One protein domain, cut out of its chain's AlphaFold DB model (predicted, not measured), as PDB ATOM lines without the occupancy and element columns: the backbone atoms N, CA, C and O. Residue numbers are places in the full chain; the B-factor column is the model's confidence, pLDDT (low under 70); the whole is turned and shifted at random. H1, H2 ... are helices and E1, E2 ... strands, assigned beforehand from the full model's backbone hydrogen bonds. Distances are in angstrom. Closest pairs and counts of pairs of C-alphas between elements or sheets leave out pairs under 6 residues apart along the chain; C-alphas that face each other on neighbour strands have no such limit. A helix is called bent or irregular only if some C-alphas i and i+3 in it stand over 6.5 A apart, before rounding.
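This is residues 6 to 127 of the 141 residues of a protein of Rotaria sp. Silwood2 (UniProt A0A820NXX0). An elongated model has a small two-stranded hairpin, E1 and E2, near its middle, between a pair of helices on one side and a single helix on the other. The pair is the long helix H1 with the short H2 side by side with part of it, the single helix is H3, and the last helix, H4, sits at one end of the long axis, apart from the other named elements. The printed part has 122 residues with four named helices and two named strands, in the order H1, E1, E2, H2, H3, H4; the two strands are antiparallel, and the class is mostly helix. The whole is only just compact, close to loose, with a radius of gyration of the C-alphas of 16.1 A, and the C-alphas span 55 by 32 by 22 A.

The printed part begins with H1, residues 6 to 31, whose C-alpha 6 is at (182.115, 240.226, 282.711) and which measures 38.9 A from first to last C-alpha. H1 is irregular: the C-alphas of residues 6 and 9 are 7.8 A apart, and it has a kink of 26 degrees near residue 13. Strand E1, residues 44 to 46, is 6.8 A long and begins at C-alpha 44 at (169.387, 228.756, 284.774). Strand E2, residues 57 to 59, is 6.7 A long. Helix H2, residues 66 to 74, measures 12.4 A. Helix H3, residues 87 to 98, measures 16.8 A. Helix H4, residues 117 to 125, measures 12.5 A and ends at C-alpha 125 at (192.069, 220.556, 296.543).

H1 touches H2 with its residues 15 to 26 alone. The closest C-alphas of the two helices are those of Phe 22 and Pro 66, 5.7 A apart. Their lines stand at a shallow tilt of 9 degrees, and they run opposite ways. E1 and E2 form a hairpin, antiparallel, with 170 degrees between their N-to-C directions. The C-alphas of Val 45 and Gln 58 face each other at 5.3 A. Across this pair, N of residue 45 and O of residue 58 are within hydrogen-bond range at 2.8 A, and so are N of residue 58 and O of residue 45 at 3.0 A. H3 comes near these strands with its residues 87 to 94. The closest C-alphas of H3 and E1 are those of Gly 90 and Tyr 46, 5.6 A apart; those of H3 and E2 are Ile 89 and Leu 57, 7.0 A apart. H1 and H3 are apart, and H3 touches no helix. H4 touches no helix either, and it is apart from E1 and from E2. In H2, H3 and H4 every O i to N i+4 pair is within hydrogen-bond range, while in H1 19 of 22 are.

The two C-alphas farthest apart are those of Gln 33 and Thr 126, at 55.3 A, and the C-alphas of Ser 6 and Gly 127, the first and last printed, are 25.3 A apart. The printed part has no cut. The links from H1 to E1, with 12 residues, from H2 to H3, with 12, and from H3 to H4, with 18, are long; those from E1 to E2 and from E2 to H2 are short. The centre of E1 is nearest to the mean of the C-alphas, at 3.6 A, and that of H4 is farthest, at 23.0 A. The mean pLDDT of the printed part is 89.1. It is under 70 at residue 49, residues 51 to 54, residue 82 and residues 122 to 127, of which 122 to 125 belong to H4, whose mean pLDDT is 70.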
ATOM      1  N   SER A   6     181.912 239.831 284.122       90.88
ATOM      2  CA  SER A   6     182.115 240.226 282.711       90.88
ATOM      3  C   SER A   6     180.787 240.352 281.960       90.88
ATOM      4  O   SER A   6     180.591 241.273 281.163       90.88
ATOM      5  N   MET A   7     179.816 239.517 282.324       93.75
ATOM      6  CA  MET A   7     178.494 239.482 281.716       93.75
ATOM      7  C   MET A   7     177.561 240.610 282.165       93.75
ATOM      8  O   MET A   7     176.444 240.665 281.662       93.75
ATOM      9  N   PHE A   8     177.947 241.539 283.050       91.69
ATOM     10  CA  PHE A   8     177.029 242.542 283.632       91.69
ATOM     11  C   PHE A   8     176.150 243.272 282.604       91.69
ATOM     12  O   PHE A   8     174.924 243.325 282.735       91.69
ATOM     13  N   HIS A   9     176.759 243.801 281.539       89.38
ATOM     14  CA  HIS A   9     176.016 244.505 280.494       89.38
ATOM     15  C   HIS A   9     175.176 243.565 279.621       89.38
ATOM     16  O   HIS A   9     174.108 243.959 279.142       89.38
ATOM     17  N   LEU A  10     175.650 242.339 279.398       92.94
ATOM     18  CA  LEU A  10     174.985 241.362 278.544       92.94
ATOM     19  C   LEU A  10     173.844 240.644 279.274       92.94
ATOM     20  O   LEU A  10     172.828 240.338 278.656       92.94
ATOM     21  N   LEU A  11     173.954 240.457 280.587       94.00
ATOM     22  CA  LEU A  11     172.978 239.770 281.421       94.00
ATOM     23  C   LEU A  11     171.615 240.459 281.352       94.00
ATOM     24  O   LEU A  11     170.614 239.808 281.069       94.00
ATOM     25  N   ASN A  12     171.570 241.780 281.535       93.00
ATOM     26  CA  ASN A  12     170.311 242.529 281.466       93.00
ATOM     27  C   ASN A  12     169.688 242.488 280.063       93.00
ATOM     28  O   ASN A  12     168.479 242.309 279.927       93.00
ATOM     29  N   LYS A  13     170.505 242.582 279.006       95.06
ATOM     30  CA  LYS A  13     170.022 242.456 277.622       95.06
ATOM     31  C   LYS A  13     169.481 241.057 277.333       95.06
ATOM     32  O   LYS A  13     168.437 240.925 276.699       95.06
ATOM     33  N   CYS A  14     170.164 240.027 277.825       94.75
ATOM     34  CA  CYS A  14     169.749 238.641 277.676       94.75
ATOM     35  C   CYS A  14     168.421 238.382 278.389       94.75
ATOM     36  O   CYS A  14     167.525 237.813 277.776       94.75
ATOM     37  N   LYS A  15     168.261 238.839 279.640       95.25
ATOM     38  CA  LYS A  15     167.000 238.706 280.390       95.25
ATOM     39  C   LYS A  15     165.827 239.328 279.636       95.25
ATOM     40  O   LYS A  15     164.813 238.669 279.448       95.25
ATOM     41  N   ASN A  16     165.999 240.554 279.138       95.75
ATOM     42  CA  ASN A  16     164.972 241.229 278.343       95.75
ATOM     43  C   ASN A  16     164.668 240.477 277.039       95.75
ATOM     44  O   ASN A  16     163.518 240.381 276.635       95.75
ATOM     45  N   THR A  17     165.691 239.927 276.384       96.81
ATOM     46  CA  THR A  17     165.507 239.165 275.140       96.81
ATOM     47  C   THR A  17     164.755 237.860 275.391       96.81
ATOM     48  O   THR A  17     163.865 237.523 274.622       96.81
ATOM     49  N   VAL A  18     165.077 237.142 276.473       96.00
ATOM     50  CA  VAL A  18     164.364 235.917 276.874       96.00
ATOM     51  C   VAL A  18     162.908 236.216 277.202       96.00
ATOM     52  O   VAL A  18     162.031 235.468 276.789       96.00
ATOM     53  N   ASP A  19     162.653 237.312 277.910       96.69
ATOM     54  CA  ASP A  19     161.307 237.755 278.258       96.69
ATOM     55  C   ASP A  19     160.460 238.051 277.008       96.69
ATOM     56  O   ASP A  19     159.400 237.452 276.837       96.69
ATOM     57  N   ILE A  20     160.984 238.859 276.077       97.56
ATOM     58  CA  ILE A  20     160.329 239.152 274.789       97.56
ATOM     59  C   ILE A  20     160.120 237.870 273.974       97.56
ATOM     60  O   ILE A  20     159.038 237.639 273.442       97.56
ATOM     61  N   MET A  21     161.143 237.018 273.873       97.00
ATOM     62  CA  MET A  21     161.063 235.757 273.133       97.00
ATOM     63  C   MET A  21     159.960 234.857 273.693       97.00
ATOM     64  O   MET A  21     159.217 234.249 272.921       97.00
ATOM     65  N   PHE A  22     159.848 234.766 275.020       96.56
ATOM     66  CA  PHE A  22     158.835 233.941 275.660       96.56
ATOM     67  C   PHE A  22     157.435 234.534 275.459       96.56
ATOM     68  O   PHE A  22     156.533 233.796 275.078       96.56
ATOM     69  N   GLU A  23     157.255 235.850 275.615       96.38
ATOM     70  CA  GLU A  23     155.985 236.516 275.288       96.38
ATOM     71  C   GLU A  23     155.552 236.223 273.846       96.38
ATOM     72  O   GLU A  23     154.453 235.715 273.629       96.38
ATOM     73  N   CYS A  24     156.444 236.425 272.871       96.44
ATOM     74  CA  CYS A  24     156.144 236.151 271.468       96.44
ATOM     75  C   CYS A  24     155.777 234.681 271.217       96.44
ATOM     76  O   CYS A  24     154.835 234.396 270.479       96.44
ATOM     77  N   ALA A  25     156.504 233.735 271.818       94.69
ATOM     78  CA  ALA A  25     156.202 232.313 271.675       94.69
ATOM     79  C   ALA A  25     154.843 231.951 272.298       94.69
ATOM     80  O   ALA A  25     154.063 231.212 271.694       94.69
ATOM     81  N   SER A  26     154.533 232.496 273.477       94.00
ATOM     82  CA  SER A  26     153.245 232.299 274.145       94.00
ATOM     83  C   SER A  26     152.080 232.875 273.335       94.00
ATOM     84  O   SER A  26     151.043 232.217 273.227       94.00
ATOM     85  N   ASP A  27     152.254 234.053 272.732       94.25
ATOM     86  CA  ASP A  27     151.245 234.672 271.867       94.25
ATOM     87  C   ASP A  27     150.986 233.822 270.618       94.25
ATOM     88  O   ASP A  27     149.835 233.513 270.318       94.25
ATOM     89  N   ILE A  28     152.037 233.321 269.957       94.50
ATOM     90  CA  ILE A  28     151.895 232.420 268.801       94.50
ATOM     91  C   ILE A  28     151.121 231.149 269.175       94.50
ATOM     92  O   ILE A  28     150.226 230.730 268.439       94.50
ATOM     93  N   VAL A  29     151.441 230.522 270.310       93.25
ATOM     94  CA  VAL A  29     150.738 229.317 270.785       93.25
ATOM     95  C   VAL A  29     149.255 229.606 271.015       93.25
ATOM     96  O   VAL A  29     148.398 228.833 270.578       93.25
ATOM     97  N   LYS A  30     148.947 230.745 271.639       92.00
ATOM     98  CA  LYS A  30     147.576 231.183 271.905       92.00
ATOM     99  C   LYS A  30     146.802 231.480 270.618       92.00
ATOM    100  O   LYS A  30     145.668 231.022 270.483       92.00
ATOM    101  N   ASP A  31     147.410 232.193 269.677       94.88
ATOM    102  CA  ASP A  31     146.794 232.570 268.399       94.88
ATOM    103  C   ASP A  31     146.469 231.345 267.536       94.88
ATOM    104  O   ASP A  31     145.464 231.324 266.824       94.88
ATOM    105  N   ASN A  32     147.270 230.283 267.657       94.38
ATOM    106  CA  ASN A  32     147.042 229.008 266.981       94.38
ATOM    107  C   ASN A  32     146.124 228.047 267.762       94.38
ATOM    108  O   ASN A  32     145.973 226.895 267.357       94.38
ATOM    109  N   GLN A  33     145.502 228.491 268.864       92.31
ATOM    110  CA  GLN A  33     144.625 227.677 269.722       92.31
ATOM    111  C   GLN A  33     145.293 226.389 270.237       92.31
ATOM    112  O   GLN A  33     144.630 225.389 270.521       92.31
ATOM    113  N   ILE A  34     146.619 226.413 270.366       91.25
ATOM    114  CA  ILE A  34     147.391 225.327 270.956       91.25
ATOM    115  C   ILE A  34     147.276 225.447 272.483       91.25
ATOM    116  O   ILE A  34     147.112 226.534 273.039       91.25
ATOM    117  N   ILE A  35     147.347 224.312 273.178       87.75
ATOM    118  CA  ILE A  35     147.336 224.271 274.643       87.75
ATOM    119  C   ILE A  35     148.485 225.143 275.173       87.75
ATOM    120  O   ILE A  35     149.631 224.994 274.747       87.75
ATOM    121  N   SER A  36     148.186 226.050 276.109       76.75
ATOM    122  CA  SER A  36     149.151 227.034 276.630       76.75
ATOM    123  C   SER A  36     150.381 226.403 277.281       76.75
ATOM    124  O   SER A  36     151.449 227.000 277.273       76.75
ATOM    125  N   ASP A  37     150.235 225.184 277.797       84.31
ATOM    126  CA  ASP A  37     151.297 224.428 278.462       84.31
ATOM    127  C   ASP A  37     152.022 223.469 277.492       84.31
ATOM    128  O   ASP A  37     152.655 222.505 277.911       84.31
ATOM    129  N   SER A  38     151.909 223.710 276.179       89.94
ATOM    130  CA  SER A  38     152.555 222.911 275.123       89.94
ATOM    131  C   SER A  38     154.077 223.047 275.080       89.94
ATOM    132  O   SER A  38     154.746 222.196 274.496       89.94
ATOM    133  N   PHE A  39     154.628 224.098 275.687       93.50
ATOM    134  CA  PHE A  39     156.059 224.255 275.885       93.50
ATOM    135  C   PHE A  39     156.341 224.908 277.236       93.50
ATOM    136  O   PHE A  39     155.505 225.612 277.804       93.50
ATOM    137  N   GLN A  40     157.542 224.659 277.743       95.31
ATOM    138  CA  GLN A  40     158.020 225.197 279.006       95.31
ATOM    139  C   GLN A  40     159.432 225.736 278.829       95.31
ATOM    140  O   GLN A  40     160.218 225.210 278.038       95.31
ATOM    141  N   ILE A  41     159.761 226.777 279.586       96.88
ATOM    142  CA  ILE A  41     161.102 227.356 279.619       96.88
ATOM    143  C   ILE A  41     161.597 227.374 281.061       96.88
ATOM    144  O   ILE A  41     160.897 227.816 281.970       96.88
ATOM    145  N   GLN A  42     162.835 226.933 281.260       97.38
ATOM    146  CA  GLN A  42     163.576 227.122 282.501       97.38
ATOM    147  C   GLN A  42     164.756 228.058 282.238       97.38
ATOM    148  O   GLN A  42     165.485 227.897 281.257       97.38
ATOM    149  N   PHE A  43     164.973 229.026 283.127       97.44
ATOM    150  CA  PHE A  43     166.153 229.884 283.093       97.44
ATOM    151  C   PHE A  43     167.107 229.463 284.205       97.44
ATOM    152  O   PHE A  43     166.743 229.452 285.381       97.44
ATOM    153  N   ALA A  44     168.340 229.127 283.835       96.75
ATOM    154  CA  ALA A  44     169.387 228.756 284.774       96.75
ATOM    155  C   ALA A  44     170.627 229.626 284.570       96.75
ATOM    156  O   ALA A  44     171.053 229.893 283.437       96.75
ATOM    157  N   VAL A  45     171.223 230.040 285.684       95.31
ATOM    158  CA  VAL A  45     172.484 230.773 285.719       95.31
ATOM    159  C   VAL A  45     173.544 229.977 286.446       95.31
ATOM    160  O   VAL A  45     173.281 229.413 287.509       95.31
ATOM    161  N   TYR A  46     174.737 229.944 285.864       93.19
ATOM    162  CA  TYR A  46     175.927 229.408 286.503       93.19
ATOM    163  C   TYR A  46     176.903 230.550 286.786       93.19
ATOM    164  O   TYR A  46     176.861 231.592 286.132       93.19
ATOM    165  N   ARG A  47     177.745 230.365 287.800       90.12
ATOM    166  CA  ARG A  47     178.831 231.283 288.167       90.12
ATOM    167  C   ARG A  47     180.087 230.481 288.464       90.12
ATOM    168  O   ARG A  47     180.021 229.255 288.535       90.12
ATOM    169  N   ASN A  48     181.222 231.148 288.650       82.81
ATOM    170  CA  ASN A  48     182.473 230.456 288.946       82.81
ATOM    171  C   ASN A  48     182.611 230.090 290.442       82.81
ATOM    172  O   ASN A  48     181.884 230.580 291.310       82.81
ATOM    173  N   ASN A  49     183.554 229.198 290.749       67.88
ATOM    174  CA  ASN A  49     183.752 228.572 292.063       67.88
ATOM    175  C   ASN A  49     184.138 229.553 293.182       67.88
ATOM    176  O   ASN A  49     184.076 229.211 294.365       67.88
ATOM    177  N   ASP A  50     184.543 230.768 292.826       70.38
ATOM    178  CA  ASP A  50     184.851 231.859 293.747       70.38
ATOM    179  C   ASP A  50     183.600 232.561 294.308       70.38
ATOM    180  O   ASP A  50     183.694 233.218 295.342       70.38
ATOM    181  N   SER A  51     182.425 232.352 293.705       62.47
ATOM    182  CA  SER A  51     181.141 232.962 294.104       62.47
ATOM    183  C   SER A  51     180.494 232.307 295.339       62.47
ATOM    184  O   SER A  51     179.430 232.720 295.803       62.47
ATOM    185  N   GLY A  52     181.118 231.255 295.879       64.88
ATOM    186  CA  GLY A  52     180.590 230.440 296.973       64.88
ATOM    187  C   GLY A  52     179.592 229.367 296.510       64.88
ATOM    188  O   GLY A  52     178.783 229.571 295.607       64.88
ATOM    189  N   GLU A  53     179.617 228.204 297.172       66.69
ATOM    190  CA  GLU A  53     178.879 226.994 296.751       66.69
ATOM    191  C   GLU A  53     177.372 227.219 296.544       66.69
ATOM    192  O   GLU A  53     176.773 226.622 295.653       66.69
ATOM    193  N   LYS A  54     176.750 228.104 297.333       66.00
ATOM    194  CA  LYS A  54     175.303 228.378 297.266       66.00
ATOM    195  C   LYS A  54     174.873 229.206 296.051       66.00
ATOM    196  O   LYS A  54     173.679 229.283 295.783       66.00
ATOM    197  N   LYS A  55     175.806 229.857 295.355       79.69
ATOM    198  CA  LYS A  55     175.508 230.757 294.227       79.69
ATOM    199  C   LYS A  55     176.045 230.256 292.891       79.69
ATOM    200  O   LYS A  55     175.800 230.888 291.864       79.69
ATOM    201  N   LEU A  56     176.726 229.110 292.917       86.75
ATOM    202  CA  LEU A  56     177.307 228.464 291.748       86.75
ATOM    203  C   LEU A  56     176.258 228.141 290.678       86.75
ATOM    204  O   LEU A  56     176.547 228.233 289.491       86.75
ATOM    205  N   LEU A  57     175.043 227.785 291.100       92.25
ATOM    206  CA  LEU A  57     173.908 227.506 290.230       92.25
ATOM    207  C   LEU A  57     172.632 228.078 290.852       92.25
ATOM    208  O   LEU A  57     172.344 227.828 292.021       92.25
ATOM    209  N   GLN A  58     171.857 228.817 290.065       94.50
ATOM    210  CA  GLN A  58     170.489 229.218 290.403       94.50
ATOM    211  C   GLN A  58     169.597 228.937 289.195       94.50
ATOM    212  O   GLN A  58     169.970 229.257 288.068       94.50
ATOM    213  N   SER A  59     168.423 228.354 289.413       96.69
ATOM    214  CA  SER A  59     167.486 228.004 288.343       96.69
ATOM    215  C   SER A  59     166.051 228.313 288.744       96.69
ATOM    216  O   SER A  59     165.697 228.198 289.919       96.69
ATOM    217  N   SER A  60     165.226 228.677 287.766       97.12
ATOM    218  CA  SER A  60     163.776 228.744 287.936       97.12
ATOM    219  C   SER A  60     163.164 227.340 287.973       97.12
ATOM    220  O   SER A  60     163.819 226.342 287.659       97.12
ATOM    221  N   SER A  61     161.875 227.261 288.294       96.06
ATOM    222  CA  SER A  61     161.020 226.164 287.834       96.06
ATOM    223  C   SER A  61     160.908 226.159 286.305       96.06
ATOM    224  O   SER A  61     161.288 227.119 285.629       96.06
ATOM    225  N   TRP A  62     160.389 225.065 285.756       96.75
ATOM    226  CA  TRP A  62     159.868 225.056 284.393       96.75
ATOM    227  C   TRP A  62     158.600 225.906 284.341       96.75
ATOM    228  O   TRP A  62     157.626 225.615 285.033       96.75
ATOM    229  N   GLU A  63     158.633 226.983 283.561       96.19
ATOM    230  CA  GLU A  63     157.543 227.949 283.474       96.19
ATOM    231  C   GLU A  63     156.794 227.817 282.151       96.19
ATOM    232  O   GLU A  63     157.412 227.721 281.092       96.19
ATOM    233  N   THR A  64     155.462 227.888 282.210       94.38
ATOM    234  CA  THR A  64     154.579 228.034 281.034       94.38
ATOM    235  C   THR A  64     154.142 229.485 280.812       94.38
ATOM    236  O   THR A  64     153.484 229.800 279.823       94.38
ATOM    237  N   LYS A  65     154.492 230.393 281.736       93.00
ATOM    238  CA  LYS A  65     154.064 231.799 281.722       93.00
ATOM    239  C   LYS A  65     155.270 232.743 281.757       93.00
ATOM    240  O   LYS A  65     156.036 232.683 282.725       93.00
ATOM    241  N   PRO A  66     155.381 233.693 280.808       94.62
ATOM    242  CA  PRO A  66     156.488 234.653 280.763       94.62
ATOM    243  C   PRO A  66     156.685 235.440 282.065       94.62
ATOM    244  O   PRO A  66     157.810 235.614 282.532       94.62
ATOM    245  N   HIS A  67     155.587 235.849 282.711       95.81
ATOM    246  CA  HIS A  67     155.630 236.635 283.946       95.81
ATOM    247  C   HIS A  67     156.442 235.969 285.069       95.81
ATOM    248  O   HIS A  67     157.270 236.624 285.699       95.81
ATOM    249  N   ASN A  68     156.236 234.671 285.305       95.69
ATOM    250  CA  ASN A  68     156.925 233.949 286.375       95.69
ATOM    251  C   ASN A  68     158.435 233.891 286.115       95.69
ATOM    252  O   ASN A  68     159.243 234.140 287.014       95.69
ATOM    253  N   LEU A  69     158.813 233.638 284.858       95.94
ATOM    254  CA  LEU A  69     160.211 233.606 284.452       95.94
ATOM    255  C   LEU A  69     160.866 234.983 284.612       95.94
ATOM    256  O   LEU A  69     161.988 235.073 285.107       95.94
ATOM    257  N   ARG A  70     160.155 236.068 284.274       97.38
ATOM    258  CA  ARG A  70     160.619 237.448 284.488       97.38
ATOM    259  C   ARG A  70     160.858 237.755 285.963       97.38
ATOM    260  O   ARG A  70     161.897 238.319 286.303       97.38
ATOM    261  N   VAL A  71     159.927 237.369 286.839       97.38
ATOM    262  CA  VAL A  71     160.072 237.546 288.295       97.38
ATOM    263  C   VAL A  71     161.341 236.856 288.786       97.38
ATOM    264  O   VAL A  71     162.134 237.485 289.483       97.38
ATOM    265  N   PHE A  72     161.587 235.614 288.360       97.12
ATOM    266  CA  PHE A  72     162.830 234.915 288.673       97.12
ATOM    267  C   PHE A  72     164.064 235.640 288.112       97.12
ATOM    268  O   PHE A  72     165.010 235.903 288.854       97.12
ATOM    269  N   MET A  73     164.063 236.017 286.829       96.62
ATOM    270  CA  MET A  73     165.199 236.690 286.185       96.62
ATOM    271  C   MET A  73     165.575 238.014 286.868       96.62
ATOM    272  O   MET A  73     166.758 238.367 286.916       96.62
ATOM    273  N   ASN A  74     164.607 238.724 287.446       96.44
ATOM    274  CA  ASN A  74     164.849 239.952 288.207       96.44
ATOM    275  C   ASN A  74     165.610 239.720 289.522       96.44
ATOM    276  O   ASN A  74     166.219 240.655 290.029       96.44
ATOM    277  N   THR A  75     165.630 238.492 290.050       95.25
ATOM    278  CA  THR A  75     166.402 238.138 291.258       95.25
ATOM    279  C   THR A  75     167.879 237.848 290.982       95.25
ATOM    280  O   THR A  75     168.674 237.723 291.909       95.25
ATOM    281  N   ILE A  76     168.258 237.710 289.710       94.75
ATOM    282  CA  ILE A  76     169.611 237.312 289.324       94.75
ATOM    283  C   ILE A  76     170.541 238.524 289.303       94.75
ATOM    284  O   ILE A  76     170.333 239.459 288.534       94.75
ATOM    285  N   GLU A  77     171.646 238.441 290.028       91.50
ATOM    286  CA  GLU A  77     172.748 239.405 289.965       91.50
ATOM    287  C   GLU A  77     174.017 238.747 289.410       91.50
ATOM    288  O   GLU A  77     174.150 237.516 289.441       91.50
ATOM    289  N   VAL A  78     174.939 239.556 288.882       90.62
ATOM    290  CA  VAL A  78     176.274 239.060 288.521       90.62
ATOM    291  C   VAL A  78     177.126 238.870 289.766       90.62
ATOM    292  O   VAL A  78     177.040 239.670 290.696       90.62
ATOM    293  N   GLU A  79     177.964 237.838 289.782       86.00
ATOM    294  CA  GLU A  79     178.907 237.618 290.876       86.00
ATOM    295  C   GLU A  79     180.078 236.728 290.461       86.00
ATOM    296  O   GLU A  79     179.920 235.800 289.666       86.00
ATOM    297  N   GLY A  80     181.243 237.017 291.045       79.88
ATOM    298  CA  GLY A  80     182.479 236.274 290.836       79.88
ATOM    299  C   GLY A  80     182.974 236.293 289.394       79.88
ATOM    300  O   GLY A  80     182.565 237.119 288.572       79.88
ATOM    301  N   GLY A  81     183.880 235.364 289.112       72.44
ATOM    302  CA  GLY A  81     184.501 235.210 287.807       72.44
ATOM    303  C   GLY A  81     185.920 235.763 287.768       72.44
ATOM    304  O   GLY A  81     186.165 236.958 287.945       72.44
ATOM    305  N   LEU A  82     186.856 234.869 287.460       67.06
ATOM    306  CA  LEU A  82     188.211 235.196 287.050       67.06
ATOM    307  C   LEU A  82     188.612 234.191 285.963       67.06
ATOM    308  O   LEU A  82     188.713 233.000 286.250       67.06
ATOM    309  N   LEU A  83     188.864 234.667 284.741       80.12
ATOM    310  CA  LEU A  83     189.259 233.850 283.582       80.12
ATOM    311  C   LEU A  83     188.141 232.930 283.058       80.12
ATOM    312  O   LEU A  83     187.179 233.427 282.486       80.12
ATOM    313  N   ASN A  84     188.302 231.612 283.191       85.38
ATOM    314  CA  ASN A  84     187.395 230.613 282.633       85.38
ATOM    315  C   ASN A  84     186.108 230.499 283.462       85.38
ATOM    316  O   ASN A  84     186.072 230.842 284.644       85.38
ATOM    317  N   GLU A  85     185.050 229.983 282.847       85.44
ATOM    318  CA  GLU A  85     183.728 229.864 283.458       85.44
ATOM    319  C   GLU A  85     183.370 228.418 283.811       85.44
ATOM    320  O   GLU A  85     183.740 227.467 283.119       85.44
ATOM    321  N   ALA A  86     182.549 228.242 284.849       88.38
ATOM    322  CA  ALA A  86     182.046 226.934 285.270       88.38
ATOM    323  C   ALA A  86     180.852 226.450 284.416       88.38
ATOM    324  O   ALA A  86     179.800 226.062 284.934       88.38
ATOM    325  N   ILE A  87     181.011 226.470 283.090       91.00
ATOM    326  CA  ILE A  87     180.003 226.049 282.100       91.00
ATOM    327  C   ILE A  87     179.505 224.623 282.375       91.00
ATOM    328  O   ILE A  87     178.325 224.309 282.182       91.00
ATOM    329  N   GLU A  88     180.391 223.751 282.860       90.00
ATOM    330  CA  GLU A  88     180.080 222.367 283.201       90.00
ATOM    331  C   GLU A  88     178.945 222.243 284.221       90.00
ATOM    332  O   GLU A  88     178.208 221.259 284.188       90.00
ATOM    333  N   ILE A  89     178.760 223.241 285.090       90.62
ATOM    334  CA  ILE A  89     177.686 223.262 286.083       90.62
ATOM    335  C   ILE A  89     176.332 223.476 285.405       90.62
ATOM    336  O   ILE A  89     175.370 222.775 285.725       90.62
ATOM    337  N   GLY A  90     176.266 224.388 284.430       93.56
ATOM    338  CA  GLY A  90     175.061 224.619 283.635       93.56
ATOM    339  C   GLY A  90     174.663 223.385 282.821       93.56
ATOM    340  O   GLY A  90     173.499 222.986 282.832       93.56
ATOM    341  N   LEU A  91     175.630 222.732 282.171       94.81
ATOM    342  CA  LEU A  91     175.378 221.509 281.399       94.81
ATOM    343  C   LEU A  91     175.024 220.311 282.290       94.81
ATOM    344  O   LEU A  91     174.156 219.514 281.942       94.81
ATOM    345  N   TRP A  92     175.656 220.186 283.457       94.25
ATOM    346  CA  TRP A  92     175.303 219.165 284.442       94.25
ATOM    347  C   TRP A  92     173.864 219.324 284.940       94.25
ATOM    348  O   TRP A  92     173.148 218.330 285.059       94.25
ATOM    349  N   HIS A  93     173.434 220.562 285.201       95.81
ATOM    350  CA  HIS A  93     172.051 220.860 285.562       95.81
ATOM    351  C   HIS A  93     171.086 220.458 284.444       95.81
ATOM    352  O   HIS A  93     170.158 219.697 284.698       95.81
ATOM    353  N   ALA A  94     171.363 220.867 283.202       97.12
ATOM    354  CA  ALA A  94     170.546 220.495 282.048       97.12
ATOM    355  C   ALA A  94     170.421 218.970 281.888       97.12
ATOM    356  O   ALA A  94     169.320 218.461 281.711       97.12
ATOM    357  N   ASN A  95     171.518 218.221 282.039       97.38
ATOM    358  CA  ASN A  95     171.480 216.757 281.979       97.38
ATOM    359  C   ASN A  95     170.591 216.146 283.074       97.38
ATOM    360  O   ASN A  95     169.845 215.212 282.803       97.38
ATOM    361  N   ARG A  96     170.631 216.680 284.302       96.81
ATOM    362  CA  ARG A  96     169.791 216.194 285.412       96.81
ATOM    363  C   ARG A  96     168.316 216.502 285.226       96.81
ATOM    364  O   ARG A  96     167.478 215.701 285.622       96.81
ATOM    365  N   GLU A  97     168.001 217.669 284.685       97.31
ATOM    366  CA  GLU A  97     166.622 218.020 284.358       97.31
ATOM    367  C   GLU A  97     166.114 217.139 283.205       97.31
ATOM    368  O   GLU A  97     165.016 216.602 283.307       97.31
ATOM    369  N   ASN A  98     166.960 216.854 282.207       96.94
ATOM    370  CA  ASN A  98     166.648 215.941 281.105       96.94
ATOM    371  C   ASN A  98     166.377 214.490 281.550       96.94
ATOM    372  O   ASN A  98     165.576 213.790 280.939       96.94
ATOM    373  N   GLU A  99     167.034 214.023 282.617       96.56
ATOM    374  CA  GLU A  99     166.744 212.715 283.230       96.56
ATOM    375  C   GLU A  99     165.341 212.649 283.858       96.56
ATOM    376  O   GLU A  99     164.806 211.553 284.039       96.56
ATOM    377  N   ARG A 100     164.748 213.794 284.220       94.06
ATOM    378  CA  ARG A 100     163.404 213.871 284.812       94.06
ATOM    379  C   ARG A 100     162.332 214.006 283.744       94.06
ATOM    380  O   ARG A 100     161.345 213.279 283.777       94.06
ATOM    381  N   GLU A 101     162.537 214.940 282.828       92.38
ATOM    382  CA  GLU A 101     161.644 215.221 281.716       92.38
ATOM    383  C   GLU A 101     162.475 215.660 280.514       92.38
ATOM    384  O   GLU A 101     163.437 216.411 280.652       92.38
ATOM    385  N   ASN A 102     162.131 215.151 279.332       95.56
ATOM    386  CA  ASN A 102     162.952 215.318 278.141       95.56
ATOM    387  C   ASN A 102     163.091 216.797 277.746       95.56
ATOM    388  O   ASN A 102     162.105 217.453 277.408       95.56
ATOM    389  N   ILE A 103     164.327 217.289 277.701       96.88
ATOM    390  CA  ILE A 103     164.663 218.626 277.220       96.88
ATOM    391  C   ILE A 103     164.947 218.543 275.725       96.88
ATOM    392  O   ILE A 103     165.875 217.875 275.278       96.88
ATOM    393  N   THR A 104     164.173 219.280 274.939       97.00
ATOM    394  CA  THR A 104     164.330 219.311 273.479       97.00
ATOM    395  C   THR A 104     165.458 220.230 273.021       97.00
ATOM    396  O   THR A 104     166.051 219.996 271.969       97.00
ATOM    397  N   GLN A 105     165.768 221.276 273.793       96.44
ATOM    398  CA  GLN A 105     166.756 222.279 273.417       96.44
ATOM    399  C   GLN A 105     167.415 222.925 274.637       96.44
ATOM    400  O   GLN A 105     166.758 223.263 275.618       96.44
ATOM    401  N   VAL A 106     168.726 223.159 274.536       96.94
ATOM    402  CA  VAL A 106     169.514 223.918 275.514       96.94
ATOM    403  C   VAL A 106     170.195 225.077 274.795       96.94
ATOM    404  O   VAL A 106     170.882 224.871 273.795       96.94
ATOM    405  N   ILE A 107     170.025 226.293 275.315       96.50
ATOM    406  CA  ILE A 107     170.729 227.489 274.840       96.50
ATOM    407  C   ILE A 107     171.758 227.881 275.900       96.50
ATOM    408  O   ILE A 107     171.412 228.271 277.017       96.50
ATOM    409  N   LEU A 108     173.035 227.762 275.545       95.62
ATOM    410  CA  LEU A 108     174.157 228.162 276.384       95.62
ATOM    411  C   LEU A 108     174.666 229.536 275.941       95.62
ATOM    412  O   LEU A 108     174.900 229.759 274.757       95.62
ATOM    413  N   ILE A 109     174.836 230.444 276.899       94.62
ATOM    414  CA  ILE A 109     175.300 231.816 276.673       94.62
ATOM    415  C   ILE A 109     176.337 232.123 277.754       94.62
ATOM    416  O   ILE A 109     175.997 232.030 278.935       94.62
ATOM    417  N   GLY A 110     177.548 232.483 277.336       92.50
ATOM    418  CA  GLY A 110     178.685 232.908 278.161       92.50
ATOM    419  C   GLY A 110     179.714 233.630 277.285       92.50
ATOM    420  O   GLY A 110     179.604 233.559 276.053       92.50
ATOM    421  N   ASP A 111     180.659 234.353 277.890       92.25
ATOM    422  CA  ASP A 111     181.658 235.156 277.167       92.25
ATOM    423  C   ASP A 111     183.103 234.665 277.328       92.25
ATOM    424  O   ASP A 111     183.989 235.127 276.601       92.25
ATOM    425  N   ALA A 112     183.331 233.662 278.178       90.94
ATOM    426  CA  ALA A 112     184.618 233.004 278.350       90.94
ATOM    427  C   ALA A 112     184.560 231.475 278.116       90.94
ATOM    428  O   ALA A 112     183.499 230.846 278.152       90.94
ATOM    429  N   PRO A 113     185.712 230.836 277.829       91.12
ATOM    430  CA  PRO A 113     185.798 229.383 277.695       91.12
ATOM    431  C   PRO A 113     185.539 228.638 279.022       91.12
ATOM    432  O   PRO A 113     185.670 229.215 280.105       91.12
ATOM    433  N   PRO A 114     185.207 227.332 278.958       90.44
ATOM    434  CA  PRO A 114     184.968 226.521 280.147       90.44
ATOM    435  C   PRO A 114     186.241 226.316 280.970       90.44
ATOM    436  O   PRO A 114     187.348 226.261 280.426       90.44
ATOM    437  N   ASN A 115     186.068 226.084 282.271       86.94
ATOM    438  CA  ASN A 115     187.145 225.663 283.157       86.94
ATOM    439  C   ASN A 115     187.855 224.408 282.622       86.94
ATOM    440  O   ASN A 115     187.253 223.397 282.245       86.94
ATOM    441  N   THR A 116     189.183 224.440 282.648       86.38
ATOM    442  CA  THR A 116     190.016 223.275 282.367       86.38
ATOM    443  C   THR A 116     189.881 222.244 283.485       86.38
ATOM    444  O   THR A 116     189.624 222.556 284.650       86.38
ATOM    445  N   ARG A 117     190.174 220.974 283.177       83.69
ATOM    446  CA  ARG A 117     190.217 219.918 284.207       83.69
ATOM    447  C   ARG A 117     191.157 220.260 285.365       83.69
ATOM    448  O   ARG A 117     190.886 219.860 286.492       83.69
ATOM    449  N   LYS A 118     192.260 220.969 285.097       83.44
ATOM    450  CA  LYS A 118     193.228 221.361 286.126       83.44
ATOM    451  C   LYS A 118     192.613 222.356 287.108       83.44
ATOM    452  O   LYS A 118     192.754 222.137 288.304       83.44
ATOM    453  N   GLU A 119     191.906 223.368 286.610       78.56
ATOM    454  CA  GLU A 119     191.220 224.384 287.425       78.56
ATOM    455  C   GLU A 119     190.141 223.748 288.311       78.56
ATOM    456  O   GLU A 119     190.142 223.927 289.530       78.56
ATOM    457  N   ILE A 120     189.323 222.866 287.725       75.88
ATOM    458  CA  ILE A 120     188.289 222.113 288.454       75.88
ATOM    459  C   ILE A 120     188.902 221.259 289.576       75.88
ATOM    460  O   ILE A 120     188.332 221.127 290.661       75.88
ATOM    461  N   LEU A 121     190.050 220.621 289.324       75.12
ATOM    462  CA  LEU A 121     190.727 219.787 290.318       75.12
ATOM    463  C   LEU A 121     191.432 220.620 291.392       75.12
ATOM    464  O   LEU A 121     191.393 220.234 292.559       75.12
ATOM    465  N   SER A 122     192.043 221.754 291.037       68.25
ATOM    466  CA  SER A 122     192.687 222.636 292.014       68.25
ATOM    467  C   SER A 122     191.683 223.248 292.985       68.25
ATOM    468  O   SER A 122     191.964 223.271 294.181       68.25
ATOM    469  N   ASP A 123     190.494 223.639 292.516       61.97
ATOM    470  CA  ASP A 123     189.433 224.156 293.391       61.97
ATOM    471  C   ASP A 123     188.933 223.094 294.385       61.97
ATOM    472  O   ASP A 123     188.669 223.389 295.552       61.97
ATOM    473  N   LYS A 124     188.903 221.818 293.976       57.47
ATOM    474  CA  LYS A 124     188.582 220.698 294.879       57.47
ATOM    475  C   LYS A 124     189.656 220.464 295.946       57.47
ATOM    476  O   LYS A 124     189.326 219.983 297.031       57.47
ATOM    477  N   ILE A 125     190.922 220.761 295.643       48.22
ATOM    478  CA  ILE A 125     192.069 220.556 296.543       48.22
ATOM    479  C   ILE A 125     192.185 221.698 297.564       48.22
ATOM    480  O   ILE A 125     192.492 221.437 298.724       48.22
ATOM    481  N   THR A 126     191.878 222.942 297.184       52.09
ATOM    482  CA  THR A 126     191.938 224.124 298.071       52.09
ATOM    483  C   THR A 126     190.782 224.219 299.076       52.09
ATOM    484  O   THR A 126     190.711 225.172 299.847       52.09
ATOM    485  N   GLY A 127     189.888 223.225 299.126       46.84
ATOM    486  CA  GLY A 127     188.801 223.169 300.105       46.84
ATOM    487  C   GLY A 127     187.536 223.935 299.711       46.84
ATOM    488  O   GLY A 127     186.604 223.978 300.511       46.84
TER     489      GLY A 127